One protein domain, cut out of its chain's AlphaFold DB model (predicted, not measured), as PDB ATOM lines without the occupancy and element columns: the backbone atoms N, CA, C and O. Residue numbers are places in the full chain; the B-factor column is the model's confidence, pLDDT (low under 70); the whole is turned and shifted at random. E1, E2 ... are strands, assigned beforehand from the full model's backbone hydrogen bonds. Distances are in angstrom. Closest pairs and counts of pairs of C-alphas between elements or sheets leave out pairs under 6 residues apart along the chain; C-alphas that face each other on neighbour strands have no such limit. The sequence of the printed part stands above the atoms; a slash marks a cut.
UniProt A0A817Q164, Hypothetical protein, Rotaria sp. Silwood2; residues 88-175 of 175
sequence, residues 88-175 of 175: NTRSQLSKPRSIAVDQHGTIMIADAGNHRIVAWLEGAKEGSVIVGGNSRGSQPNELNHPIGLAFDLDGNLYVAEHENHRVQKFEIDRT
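What this domain is: This is residues 88 to 175 of the 175 residues of the protein "Hypothetical protein" of Rotaria sp. Silwood2 (UniProt A0A817Q164). What shape do these atoms make? They make a sandwich of two sheets set partly face to face like a wedge: E1 E2 E3 E4 and E5 E6 E7 come closest between E1 and E5 and stand wider apart between E4 and E7. What builds it? The 88 printed residues, with 37 in named strands, hold seven strands and no named helix: all strand, in two antiparallel meanders, each strand the neighbour of the one before. How large is it? It is compact, with a radius of gyration of the C-alphas of 11.9 A and spans of 32 by 30 by 19 A.

How they stand to each other: How does the first sheet run? E1, residues 96 to 101, E2, 107 to 111, E3, 116 to 120, and E4, 128 to 132, form three hairpins, with N 97 and O 110 at 2.9 A, N 109 and O 118 at 2.8 A, and N 117 and O 131 at 2.8 A. The sheet is only just strongly twisted, up to 4.1 A off its best plane. And the second? E5, residues 146 to 151, E6, 157 to 161, and E7, 166 to 170, form two hairpins, with N 147 and O 160 at 2.8 A and N 159 and O 168 at 2.9 A. How do the sheets stand? Their best planes are 24 degrees apart. The closest C-alphas of E1 and E5 are those of Ser 98 and Gly 148, 5.3 A; E4 and E7 are only just apart, closest 8.0 A.

Where its parts are: Where does E1 begin? C-alpha 96 is at (-58.405, -43.498, 150.610), and E1 is 14.2 A long. How long are the others? E2 is 11.6 A, E3 12.7 A, E4 11.0 A, E5 14.6 A, E6 12.9 A and E7 13.1 A, ending with C-alpha 170 at (-76.099, -50.929, 149.678).

The domain as a whole: Which link is long? E4 to E5, residues 133 to 145, changes from sheet to sheet. Is anything cut or uncertain? The printed part has no cut, and residues 174 to 175 have pLDDT under 70.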
ATOM      1  N   ASN A  88     -62.191 -32.585 150.921       96.12
ATOM      2  CA  ASN A  88     -63.522 -33.192 150.851       96.12
ATOM      3  C   ASN A  88     -64.360 -32.702 149.659       96.12
ATOM      4  O   ASN A  88     -65.529 -33.079 149.531       96.12
ATOM      5  N   THR A  89     -63.780 -31.899 148.764       96.56
ATOM      6  CA  THR A  89     -64.434 -31.524 147.503       96.56
ATOM      7  C   THR A  89     -64.602 -32.749 146.593       96.56
ATOM      8  O   THR A  89     -64.136 -33.849 146.905       96.56
ATOM      9  N   ARG A  90     -65.289 -32.590 145.456       96.38
ATOM     10  CA  ARG A  90     -65.518 -33.693 144.504       96.38
ATOM     11  C   ARG A  90     -64.254 -34.148 143.773       96.38
ATOM     12  O   ARG A  90     -64.193 -35.292 143.339       96.38
ATOM     13  N   SER A  91     -63.243 -33.288 143.661       97.31
ATOM     14  CA  SER A  91     -61.949 -33.620 143.049       97.31
ATOM     15  C   SER A  91     -60.913 -34.120 144.062       97.31
ATOM     16  O   SER A  91     -59.814 -34.530 143.685       97.31
ATOM     17  N   GLN A  92     -61.235 -34.084 145.354       97.94
ATOM     18  CA  GLN A  92     -60.312 -34.411 146.431       97.94
ATOM     19  C   GLN A  92     -60.713 -35.695 147.147       97.94
ATOM     20  O   GLN A  92     -61.891 -36.012 147.301       97.94
ATOM     21  N   LEU A  93     -59.699 -36.409 147.617       98.44
ATOM     22  CA  LEU A  93     -59.837 -37.535 148.528       98.44
ATOM     23  C   LEU A  93     -59.081 -37.205 149.816       98.44
ATOM     24  O   LEU A  93     -58.264 -36.285 149.871       98.44
ATOM     25  N   SER A  94     -59.341 -37.970 150.861       98.12
ATOM     26  CA  SER A  94     -58.659 -37.899 152.140       98.12
ATOM     27  C   SER A  94     -58.434 -39.316 152.639       98.12
ATOM     28  O   SER A  94     -59.359 -40.005 153.069       98.12
ATOM     29  N   LYS A  95     -57.169 -39.751 152.590       97.75
ATOM     30  CA  LYS A  95     -56.731 -41.061 153.099       97.75
ATOM     31  C   LYS A  95     -57.573 -42.228 152.538       97.75
ATOM     32  O   LYS A  95     -58.188 -42.958 153.318       97.75
ATOM     33  N   PRO A  96     -57.631 -42.414 151.203       98.31
ATOM     34  CA  PRO A  96     -58.405 -43.498 150.610       98.31
ATOM     35  C   PRO A  96     -57.856 -44.851 151.073       98.31
ATOM     36  O   PRO A  96     -56.636 -45.039 151.135       98.31
ATOM     37  N   ARG A  97     -58.745 -45.788 151.426       97.94
ATOM     38  CA  ARG A  97     -58.348 -47.074 152.025       97.94
ATOM     39  C   ARG A  97     -58.546 -48.299 151.165       97.94
ATOM     40  O   ARG A  97     -57.701 -49.182 151.197       97.94
ATOM     41  N   SER A  98     -59.638 -48.366 150.424       96.94
ATOM     42  CA  SER A  98     -59.983 -49.534 149.619       96.94
ATOM     43  C   SER A  98     -60.444 -49.086 148.246       96.94
ATOM     44  O   SER A  98     -61.045 -48.018 148.107       96.94
ATOM     45  N   ILE A  99     -60.129 -49.910 147.252       96.12
ATOM     46  CA  ILE A  99     -60.519 -49.729 145.860       96.12
ATOM     47  C   ILE A  99     -61.246 -50.990 145.415       96.12
ATOM     48  O   ILE A  99     -60.755 -52.098 145.630       96.12
ATOM     49  N   ALA A 100     -62.361 -50.812 144.722       91.56
ATOM     50  CA  ALA A 100     -62.967 -51.835 143.886       91.56
ATOM     51  C   ALA A 100     -63.262 -51.219 142.517       91.56
ATOM     52  O   ALA A 100     -63.590 -50.041 142.439       91.56
ATOM     53  N   VAL A 101     -63.139 -51.984 141.436       87.94
ATOM     54  CA  VAL A 101     -63.500 -51.506 140.095       87.94
ATOM     55  C   VAL A 101     -64.590 -52.406 139.541       87.94
ATOM     56  O   VAL A 101     -64.482 -53.631 139.624       87.94
ATOM     57  N   ASP A 102     -65.655 -51.807 139.016       83.31
ATOM     58  CA  ASP A 102     -66.743 -52.557 138.395       83.31
ATOM     59  C   ASP A 102     -66.416 -52.977 136.945       83.31
ATOM     60  O   ASP A 102     -65.365 -52.659 136.383       83.31
ATOM     61  N   GLN A 103     -67.334 -53.710 136.312       78.75
ATOM     62  CA  GLN A 103     -67.176 -54.182 134.930       78.75
ATOM     63  C   GLN A 103     -67.133 -53.061 133.874       78.75
ATOM     64  O   GLN A 103     -66.692 -53.307 132.753       78.75
ATOM     65  N   HIS A 104     -67.595 -51.856 134.217       81.38
ATOM     66  CA  HIS A 104     -67.600 -50.683 133.344       81.38
ATOM     67  C   HIS A 104     -66.334 -49.830 133.520       81.38
ATOM     68  O   HIS A 104     -66.118 -48.892 132.756       81.38
ATOM     69  N   GLY A 105     -65.469 -50.179 134.479       85.75
ATOM     70  CA  GLY A 105     -64.250 -49.437 134.789       85.75
ATOM     71  C   GLY A 105     -64.455 -48.312 135.806       85.75
ATOM     72  O   GLY A 105     -63.547 -47.502 135.991       85.75
ATOM     73  N   THR A 106     -65.608 -48.249 136.477       92.06
ATOM     74  CA  THR A 106     -65.853 -47.277 137.548       92.06
ATOM     75  C   THR A 106     -65.041 -47.655 138.774       92.06
ATOM     76  O   THR A 106     -65.178 -48.757 139.309       92.06
ATOM     77  N   ILE A 107     -64.210 -46.728 139.245       95.38
ATOM     78  CA  ILE A 107     -63.368 -46.896 140.425       95.38
ATOM     79  C   ILE A 107     -64.173 -46.485 141.654       95.38
ATOM     80  O   ILE A 107     -64.511 -45.319 141.836       95.38
ATOM     81  N   MET A 108     -64.461 -47.448 142.514       96.50
ATOM     82  CA  MET A 108     -65.160 -47.270 143.779       96.50
ATOM     83  C   MET A 108     -64.129 -47.165 144.892       96.50
ATOM     84  O   MET A 108     -63.276 -48.039 145.044       96.50
ATOM     85  N   ILE A 109     -64.186 -46.076 145.650       98.19
ATOM     86  CA  ILE A 109     -63.124 -45.669 146.566       98.19
ATOM     87  C   ILE A 109     -63.713 -45.467 147.954       98.19
ATOM     88  O   ILE A 109     -64.619 -44.654 148.139       98.19
ATOM     89  N   ALA A 110     -63.157 -46.161 148.947       98.12
ATOM     90  CA  ALA A 110     -63.412 -45.861 150.350       98.12
ATOM     91  C   ALA A 110     -62.583 -44.638 150.753       98.12
ATOM     92  O   ALA A 110     -61.417 -44.760 151.137       98.12
ATOM     93  N   ASP A 111     -63.183 -43.456 150.632       98.25
ATOM     94  CA  ASP A 111     -62.584 -42.168 150.970       98.25
ATOM     95  C   ASP A 111     -62.668 -41.942 152.490       98.25
ATOM     96  O   ASP A 111     -63.515 -41.210 153.012       98.25
ATOM     97  N   ALA A 112     -61.842 -42.697 153.218       97.69
ATOM     98  CA  ALA A 112     -62.048 -42.982 154.633       97.69
ATOM     99  C   ALA A 112     -61.964 -41.749 155.536       97.69
ATOM    100  O   ALA A 112     -62.740 -41.634 156.488       97.69
ATOM    101  N   GLY A 113     -61.059 -40.816 155.228       97.06
ATOM    102  CA  GLY A 113     -60.925 -39.552 155.951       97.06
ATOM    103  C   GLY A 113     -62.128 -38.624 155.780       97.06
ATOM    104  O   GLY A 113     -62.320 -37.734 156.600       97.06
ATOM    105  N   ASN A 114     -62.956 -38.860 154.759       97.56
ATOM    106  CA  ASN A 114     -64.179 -38.109 154.488       97.56
ATOM    107  C   ASN A 114     -65.461 -38.900 154.789       97.56
ATOM    108  O   ASN A 114     -66.553 -38.408 154.508       97.56
ATOM    109  N   HIS A 115     -65.351 -40.108 155.354       97.56
ATOM    110  CA  HIS A 115     -66.496 -40.939 155.749       97.56
ATOM    111  C   HIS A 115     -67.506 -41.169 154.606       97.56
ATOM    112  O   HIS A 115     -68.720 -41.039 154.781       97.56
ATOM    113  N   ARG A 116     -67.002 -41.471 153.405       97.88
ATOM    114  CA  ARG A 116     -67.830 -41.631 152.202       97.88
ATOM    115  C   ARG A 116     -67.262 -42.671 151.243       97.88
ATOM    116  O   ARG A 116     -66.066 -42.963 151.279       97.88
ATOM    117  N   ILE A 117     -68.115 -43.191 150.365       97.56
ATOM    118  CA  ILE A 117     -67.708 -43.956 149.185       97.56
ATOM    119  C   ILE A 117     -67.875 -43.073 147.951       97.56
ATOM    120  O   ILE A 117     -68.929 -42.464 147.752       97.56
ATOM    121  N   VAL A 118     -66.830 -43.008 147.131       97.38
ATOM    122  CA  VAL A 118     -66.792 -42.212 145.901       97.38
ATOM    123  C   VAL A 118     -66.693 -43.141 144.696       97.38
ATOM    124  O   VAL A 118     -65.820 -44.002 144.663       97.38
ATOM    125  N   ALA A 119     -67.560 -42.944 143.708       96.56
ATOM    126  CA  ALA A 119     -67.441 -43.516 142.375       96.56
ATOM    127  C   ALA A 119     -66.683 -42.543 141.466       96.56
ATOM    128  O   ALA A 119     -67.017 -41.357 141.397       96.56
ATOM    129  N   TRP A 120     -65.667 -43.031 140.763       97.00
ATOM    130  CA  TRP A 120     -64.810 -42.222 139.906       97.00
ATOM    131  C   TRP A 120     -64.614 -42.898 138.553       97.00
ATOM    132  O   TRP A 120     -64.129 -44.024 138.475       97.00
ATOM    133  N   LEU A 121     -64.981 -42.207 137.477       95.19
ATOM    134  CA  LEU A 121     -64.778 -42.706 136.117       95.19
ATOM    135  C   LEU A 121     -63.356 -42.397 135.649       95.19
ATOM    136  O   LEU A 121     -62.851 -41.295 135.864       95.19
ATOM    137  N   GLU A 122     -62.705 -43.349 134.987       87.56
ATOM    138  CA  GLU A 122     -61.362 -43.127 134.448       87.56
ATOM    139  C   GLU A 122     -61.354 -41.921 133.485       87.56
ATOM    140  O   GLU A 122     -62.178 -41.818 132.580       87.56
ATOM    141  N   GLY A 123     -60.437 -40.974 133.714       90.50
ATOM    142  CA  GLY A 123     -60.352 -39.712 132.966       90.50
ATOM    143  C   GLY A 123     -61.223 -38.567 133.505       90.50
ATOM    144  O   GLY A 123     -61.048 -37.425 133.076       90.50
ATOM    145  N   ALA A 124     -62.114 -38.822 134.469       95.44
ATOM    146  CA  ALA A 124     -62.867 -37.766 135.139       95.44
ATOM    147  C   ALA A 124     -61.972 -36.940 136.078       95.44
ATOM    148  O   ALA A 124     -61.028 -37.450 136.685       95.44
ATOM    149  N   LYS A 125     -62.301 -35.650 136.232       95.25
ATOM    150  CA  LYS A 125     -61.626 -34.741 137.179       95.25
ATOM    151  C   LYS A 125     -62.249 -34.736 138.576       95.25
ATOM    152  O   LYS A 125     -61.650 -34.210 139.510       95.25
ATOM    153  N   GLU A 126     -63.445 -35.296 138.699       97.56
ATOM    154  CA  GLU A 126     -64.250 -35.314 139.912       97.56
ATOM    155  C   GLU A 126     -64.939 -36.669 140.056       97.56
ATOM    156  O   GLU A 126     -65.321 -37.289 139.061       97.56
ATOM    157  N   GLY A 127     -65.119 -37.100 141.300       97.12
ATOM    158  CA  GLY A 127     -65.914 -38.264 141.657       97.12
ATOM    159  C   GLY A 127     -67.316 -37.893 142.136       97.12
ATOM    160  O   GLY A 127     -67.601 -36.755 142.523       97.12
ATOM    161  N   SER A 128     -68.190 -38.894 142.155       96.19
ATOM    162  CA  SER A 128     -69.547 -38.806 142.692       96.19
ATOM    163  C   SER A 128     -69.630 -39.555 144.014       96.19
ATOM    164  O   SER A 128     -69.214 -40.707 144.107       96.19
ATOM    165  N   VAL A 129     -70.162 -38.914 145.053       95.69
ATOM    166  CA  VAL A 129     -70.430 -39.592 146.327       95.69
ATOM    167  C   VAL A 129     -71.645 -40.494 146.142       95.69
ATOM    168  O   VAL A 129     -72.705 -39.999 145.772       95.69
ATOM    169  N   ILE A 130     -71.481 -41.793 146.392       94.56
ATOM    170  CA  ILE A 130     -72.547 -42.793 146.210       94.56
ATOM    171  C   ILE A 130     -73.089 -43.344 147.534       94.56
ATOM    172  O   ILE A 130     -74.219 -43.809 147.584       94.56
ATOM    173  N   VAL A 131     -72.300 -43.276 148.611       94.69
ATOM    174  CA  VAL A 131     -72.688 -43.692 149.969       94.69
ATOM    175  C   VAL A 131     -72.000 -42.767 150.972       94.69
ATOM    176  O   VAL A 131     -70.821 -42.438 150.802       94.69
ATOM    177  N   GLY A 132     -72.687 -42.367 152.042       94.38
ATOM    178  CA  GLY A 132     -72.118 -41.465 153.047       94.38
ATOM    179  C   GLY A 132     -72.015 -40.010 152.582       94.38
ATOM    180  O   GLY A 132     -72.801 -39.534 151.768       94.38
ATOM    181  N   GLY A 133     -71.043 -39.275 153.133       86.81
ATOM    182  CA  GLY A 133     -70.782 -37.870 152.783       86.81
ATOM    183  C   GLY A 133     -71.627 -36.830 153.532       86.81
ATOM    184  O   GLY A 133     -71.288 -35.650 153.497       86.81
ATOM    185  N   ASN A 134     -72.646 -37.254 154.284       80.50
ATOM    186  CA  ASN A 134     -73.480 -36.397 155.138       80.50
ATOM    187  C   ASN A 134     -72.951 -36.325 156.577       80.50
ATOM    188  O   ASN A 134     -73.717 -36.440 157.528       80.50
ATOM    189  N   SER A 135     -71.640 -36.120 156.728       80.00
ATOM    190  CA  SER A 135     -70.888 -36.222 157.989       80.00
ATOM    191  C   SER A 135     -70.718 -37.652 158.527       80.00
ATOM    192  O   SER A 135     -71.279 -38.620 158.015       80.00
ATOM    193  N   ARG A 136     -69.840 -37.786 159.527       92.38
ATOM    194  CA  ARG A 136     -69.580 -39.042 160.234       92.38
ATOM    195  C   ARG A 136     -70.786 -39.412 161.088       92.38
ATOM    196  O   ARG A 136     -71.214 -38.592 161.898       92.38
ATOM    197  N   GLY A 137     -71.210 -40.670 161.032       92.19
ATOM    198  CA  GLY A 137     -72.270 -41.153 161.908       92.19
ATOM    199  C   GLY A 137     -72.503 -42.656 161.823       92.19
ATOM    200  O   GLY A 137     -71.646 -43.403 161.347       92.19
ATOM    201  N   SER A 138     -73.639 -43.097 162.348       92.31
ATOM    202  CA  SER A 138     -74.003 -44.512 162.503       92.31
ATOM    203  C   SER A 138     -75.430 -44.823 162.048       92.31
ATOM    204  O   SER A 138     -75.851 -45.980 162.110       92.31
ATOM    205  N   GLN A 139     -76.169 -43.836 161.541       91.31
ATOM    206  CA  GLN A 139     -77.480 -44.059 160.936       91.31
ATOM    207  C   GLN A 139     -77.355 -44.771 159.577       91.31
ATOM    208  O   GLN A 139     -76.240 -44.945 159.061       91.31
ATOM    209  N   PRO A 140     -78.476 -45.222 158.981       85.69
ATOM    210  CA  PRO A 140     -78.474 -45.711 157.608       85.69
ATOM    211  C   PRO A 140     -77.860 -44.678 156.657       85.69
ATOM    212  O   PRO A 140     -78.207 -43.500 156.710       85.69
ATOM    213  N   ASN A 141     -76.950 -45.126 155.787       86.75
ATOM    214  CA  ASN A 141     -76.204 -44.284 154.841       86.75
ATOM    215  C   ASN A 141     -75.251 -43.246 155.478       86.75
ATOM    216  O   ASN A 141     -74.668 -42.433 154.768       86.75
ATOM    217  N   GLU A 142     -75.029 -43.290 156.790       94.12
ATOM    218  CA  GLU A 142     -73.879 -42.644 157.423       94.12
ATOM    219  C   GLU A 142     -72.747 -43.663 157.566       94.12
ATOM    220  O   GLU A 142     -72.975 -44.851 157.826       94.12
ATOM    221  N   LEU A 143     -71.511 -43.195 157.394       96.38
ATOM    222  CA  LEU A 143     -70.325 -44.025 157.546       96.38
ATOM    223  C   LEU A 143     -69.409 -43.464 158.626       96.38
ATOM    224  O   LEU A 143     -69.366 -42.259 158.884       96.38
ATOM    225  N   ASN A 144     -68.600 -44.344 159.202       96.81
ATOM    226  CA  ASN A 144     -67.505 -43.962 160.069       96.81
ATOM    227  C   ASN A 144     -66.230 -44.731 159.711       96.81
ATOM    228  O   ASN A 144     -65.992 -45.850 160.166       96.81
ATOM    229  N   HIS A 145     -65.408 -44.088 158.876       96.50
ATOM    230  CA  HIS A 145     -64.100 -44.580 158.451       96.50
ATOM    231  C   HIS A 145     -64.215 -45.911 157.681       96.50
ATOM    232  O   HIS A 145     -63.820 -46.964 158.186       96.50
ATOM    233  N   PRO A 146     -64.803 -45.892 156.467       97.38
ATOM    234  CA  PRO A 146     -64.913 -47.085 155.632       97.38
ATOM    235  C   PRO A 146     -63.524 -47.611 155.246       97.38
ATOM    236  O   PRO A 146     -62.647 -46.841 154.855       97.38
ATOM    237  N   ILE A 147     -63.317 -48.924 155.352       96.44
ATOM    238  CA  ILE A 147     -62.000 -49.558 155.165       96.44
ATOM    239  C   ILE A 147     -61.967 -50.669 154.126       96.44
ATOM    240  O   ILE A 147     -60.880 -51.015 153.677       96.44
ATOM    241  N   GLY A 148     -63.114 -51.232 153.756       95.25
ATOM    242  CA  GLY A 148     -63.186 -52.355 152.829       95.25
ATOM    243  C   GLY A 148     -64.430 -52.269 151.965       95.25
ATOM    244  O   GLY A 148     -65.499 -51.926 152.471       95.25
ATOM    245  N   LEU A 149     -64.264 -52.577 150.681       95.75
ATOM    246  CA  LEU A 149     -65.326 -52.633 149.684       95.75
ATOM    247  C   LEU A 149     -65.362 -54.018 149.042       95.75
ATOM    248  O   LEU A 149     -64.319 -54.565 148.684       95.75
ATOM    249  N   ALA A 150     -66.560 -54.560 148.860       92.50
ATOM    250  CA  ALA A 150     -66.791 -55.767 148.076       92.50
ATOM    251  C   ALA A 150     -68.129 -55.670 147.342       92.50
ATOM    252  O   ALA A 150     -69.050 -55.009 147.815       92.50
ATOM    253  N   PHE A 151     -68.234 -56.343 146.202       90.44
ATOM    254  CA  PHE A 151     -69.475 -56.449 145.442       90.44
ATOM    255  C   PHE A 151     -69.980 -57.890 145.456       90.44
ATOM    256  O   PHE A 151     -69.171 -58.816 145.365       90.44
ATOM    257  N   ASP A 152     -71.297 -58.076 145.551       90.69
ATOM    258  CA  ASP A 152     -71.919 -59.362 145.223       90.69
ATOM    259  C   ASP A 152     -72.191 -59.490 143.711       90.69
ATOM    260  O   ASP A 152     -71.901 -58.586 142.921       90.69
ATOM    261  N   LEU A 153     -72.714 -60.649 143.302       89.12
ATOM    262  CA  LEU A 153     -73.032 -60.945 141.901       89.12
ATOM    263  C   LEU A 153     -74.199 -60.112 141.358       89.12
ATOM    264  O   LEU A 153     -74.266 -59.898 140.150       89.12
ATOM    265  N   ASP A 154     -75.065 -59.610 142.239       88.62
ATOM    266  CA  ASP A 154     -76.176 -58.721 141.888       88.62
ATOM    267  C   ASP A 154     -75.718 -57.254 141.789       88.62
ATOM    268  O   ASP A 154     -76.483 -56.373 141.410       88.62
ATOM    269  N   GLY A 155     -74.446 -56.981 142.100       87.56
ATOM    270  CA  GLY A 155     -73.840 -55.660 142.012       87.56
ATOM    271  C   GLY A 155     -74.028 -54.787 143.251       87.56
ATOM    272  O   GLY A 155     -73.617 -53.621 143.212       87.56
ATOM    273  N   ASN A 156     -74.564 -55.334 144.344       91.25
ATOM    274  CA  ASN A 156     -74.696 -54.627 145.614       91.25
ATOM    275  C   ASN A 156     -73.328 -54.414 146.256       91.25
ATOM    276  O   ASN A 156     -72.466 -55.296 146.233       91.25
ATOM    277  N   LEU A 157     -73.147 -53.248 146.869       92.94
ATOM    278  CA  LEU A 157     -71.919 -52.871 147.549       92.94
ATOM    279  C   LEU A 157     -71.987 -53.235 149.032       92.94
ATOM    280  O   LEU A 157     -72.909 -52.845 149.742       92.94
ATOM    281  N   TYR A 158     -70.949 -53.898 149.519       95.38
ATOM    282  CA  TYR A 158     -70.706 -54.149 150.932       95.38
ATOM    283  C   TYR A 158     -69.576 -53.245 151.411       95.38
ATOM    284  O   TYR A 158     -68.490 -53.236 150.828       95.38
ATOM    285  N   VAL A 159     -69.832 -52.490 152.479       96.56
ATOM    286  CA  VAL A 159     -68.886 -51.534 153.066       96.56
ATOM    287  C   VAL A 159     -68.574 -51.948 154.496       96.56
ATOM    288  O   VAL A 159     -69.466 -51.957 155.341       96.56
ATOM    289  N   ALA A 160     -67.309 -52.264 154.770       96.88
ATOM    290  CA  ALA A 160     -66.809 -52.489 156.122       96.88
ATOM    291  C   ALA A 160     -66.335 -51.169 156.744       96.88
ATOM    292  O   ALA A 160     -65.587 -50.416 156.115       96.88
ATOM    293  N   GLU A 161     -66.729 -50.905 157.986       96.38
ATOM    294  CA  GLU A 161     -66.404 -49.681 158.719       96.38
ATOM    295  C   GLU A 161     -65.530 -49.987 159.932       96.38
ATOM    296  O   GLU A 161     -65.878 -50.832 160.757       96.38
ATOM    297  N   HIS A 162     -64.408 -49.273 160.058       95.12
ATOM    298  CA  HIS A 162     -63.474 -49.480 161.165       95.12
ATOM    299  C   HIS A 162     -64.079 -49.075 162.507       95.12
ATOM    300  O   HIS A 162     -64.056 -49.858 163.450       95.12
ATOM    301  N   GLU A 163     -64.648 -47.871 162.574       96.06
ATOM    302  CA  GLU A 163     -65.045 -47.245 163.842       96.06
ATOM    303  C   GLU A 163     -66.458 -47.631 164.289       96.06
ATOM    304  O   GLU A 163     -66.769 -47.585 165.472       96.06
ATOM    305  N   ASN A 164     -67.328 -48.017 163.352       95.94
ATOM    306  CA  ASN A 164     -68.667 -48.518 163.678       95.94
ATOM    307  C   ASN A 164     -68.699 -50.044 163.873       95.94
ATOM    308  O   ASN A 164     -69.754 -50.584 164.200       95.94
ATOM    309  N   HIS A 165     -67.578 -50.741 163.641       96.25
ATOM    310  CA  HIS A 165     -67.445 -52.196 163.783       96.25
ATOM    311  C   HIS A 165     -68.548 -52.989 163.063       96.25
ATOM    312  O   HIS A 165     -69.079 -53.970 163.584       96.25
ATOM    313  N   ARG A 166     -68.920 -52.545 161.859       95.62
ATOM    314  CA  ARG A 166     -70.034 -53.119 161.099       95.62
ATOM    315  C   ARG A 166     -69.709 -53.273 159.623       95.62
ATOM    316  O   ARG A 166     -68.781 -52.652 159.104       95.62
ATOM    317  N   VAL A 167     -70.537 -54.070 158.957       96.75
ATOM    318  CA  VAL A 167     -70.638 -54.120 157.499       96.75
ATOM    319  C   VAL A 167     -72.046 -53.688 157.110       96.75
ATOM    320  O   VAL A 167     -73.019 -54.205 157.657       96.75
ATOM    321  N   GLN A 168     -72.158 -52.750 156.176       94.88
ATOM    322  CA  GLN A 168     -73.430 -52.340 155.580       94.88
ATOM    323  C   GLN A 168     -73.514 -52.815 154.127       94.88
ATOM    324  O   GLN A 168     -72.507 -52.808 153.419       94.88
ATOM    325  N   LYS A 169     -74.715 -53.206 153.689       95.06
ATOM    326  CA  LYS A 169     -75.039 -53.523 152.292       95.06
ATOM    327  C   LYS A 169     -75.804 -52.349 151.680       95.06
ATOM    328  O   LYS A 169     -76.740 -51.850 152.300       95.06
ATOM    329  N   PHE A 170     -75.441 -51.965 150.464       92.69
ATOM    330  CA  PHE A 170     -76.099 -50.929 149.678       92.69
ATOM    331  C   PHE A 170     -76.454 -51.471 148.300       92.69
ATOM    332  O   PHE A 170     -75.600 -52.022 147.601       92.69
ATOM    333  N   GLU A 171     -77.705 -51.286 147.904       91.56
ATOM    334  CA  GLU A 171     -78.119 -51.447 146.514       91.56
ATOM    335  C   GLU A 171     -77.630 -50.211 145.758       91.56
ATOM    336  O   GLU A 171     -77.980 -49.083 146.105       91.56
ATOM    337  N   ILE A 172     -76.739 -50.415 144.790       84.69
ATOM    338  CA  ILE A 172     -76.181 -49.326 143.992       84.69
ATOM    339  C   ILE A 172     -76.881 -49.354 142.647       84.69
ATOM    340  O   ILE A 172     -76.699 -50.301 141.882       84.69
ATOM    341  N   ASP A 173     -77.659 -48.313 142.364       72.50
ATOM    342  CA  ASP A 173     -78.235 -48.143 141.040       72.50
ATOM    343  C   ASP A 173     -77.115 -47.798 140.049       72.50
ATOM    344  O   ASP A 173     -76.322 -46.879 140.281       72.50
ATOM    345  N   ARG A 174     -76.992 -48.597 138.986       62.84
ATOM    346  CA  ARG A 174     -75.933 -48.474 137.967       62.84
ATOM    347  C   ARG A 174     -76.466 -47.959 136.628       62.84
ATOM    348  O   ARG A 174     -75.785 -48.130 135.618       62.84
ATOM    349  N   THR A 175     -77.677 -47.394 136.610       46.97
ATOM    350  CA  THR A 175     -78.274 -46.763 135.418       46.97
ATOM    351  C   THR A 175     -77.479 -45.569 134.919       46.97
ATOM    352  O   THR A 175     -77.087 -44.736 135.770       46.97
TER     353      THR A 175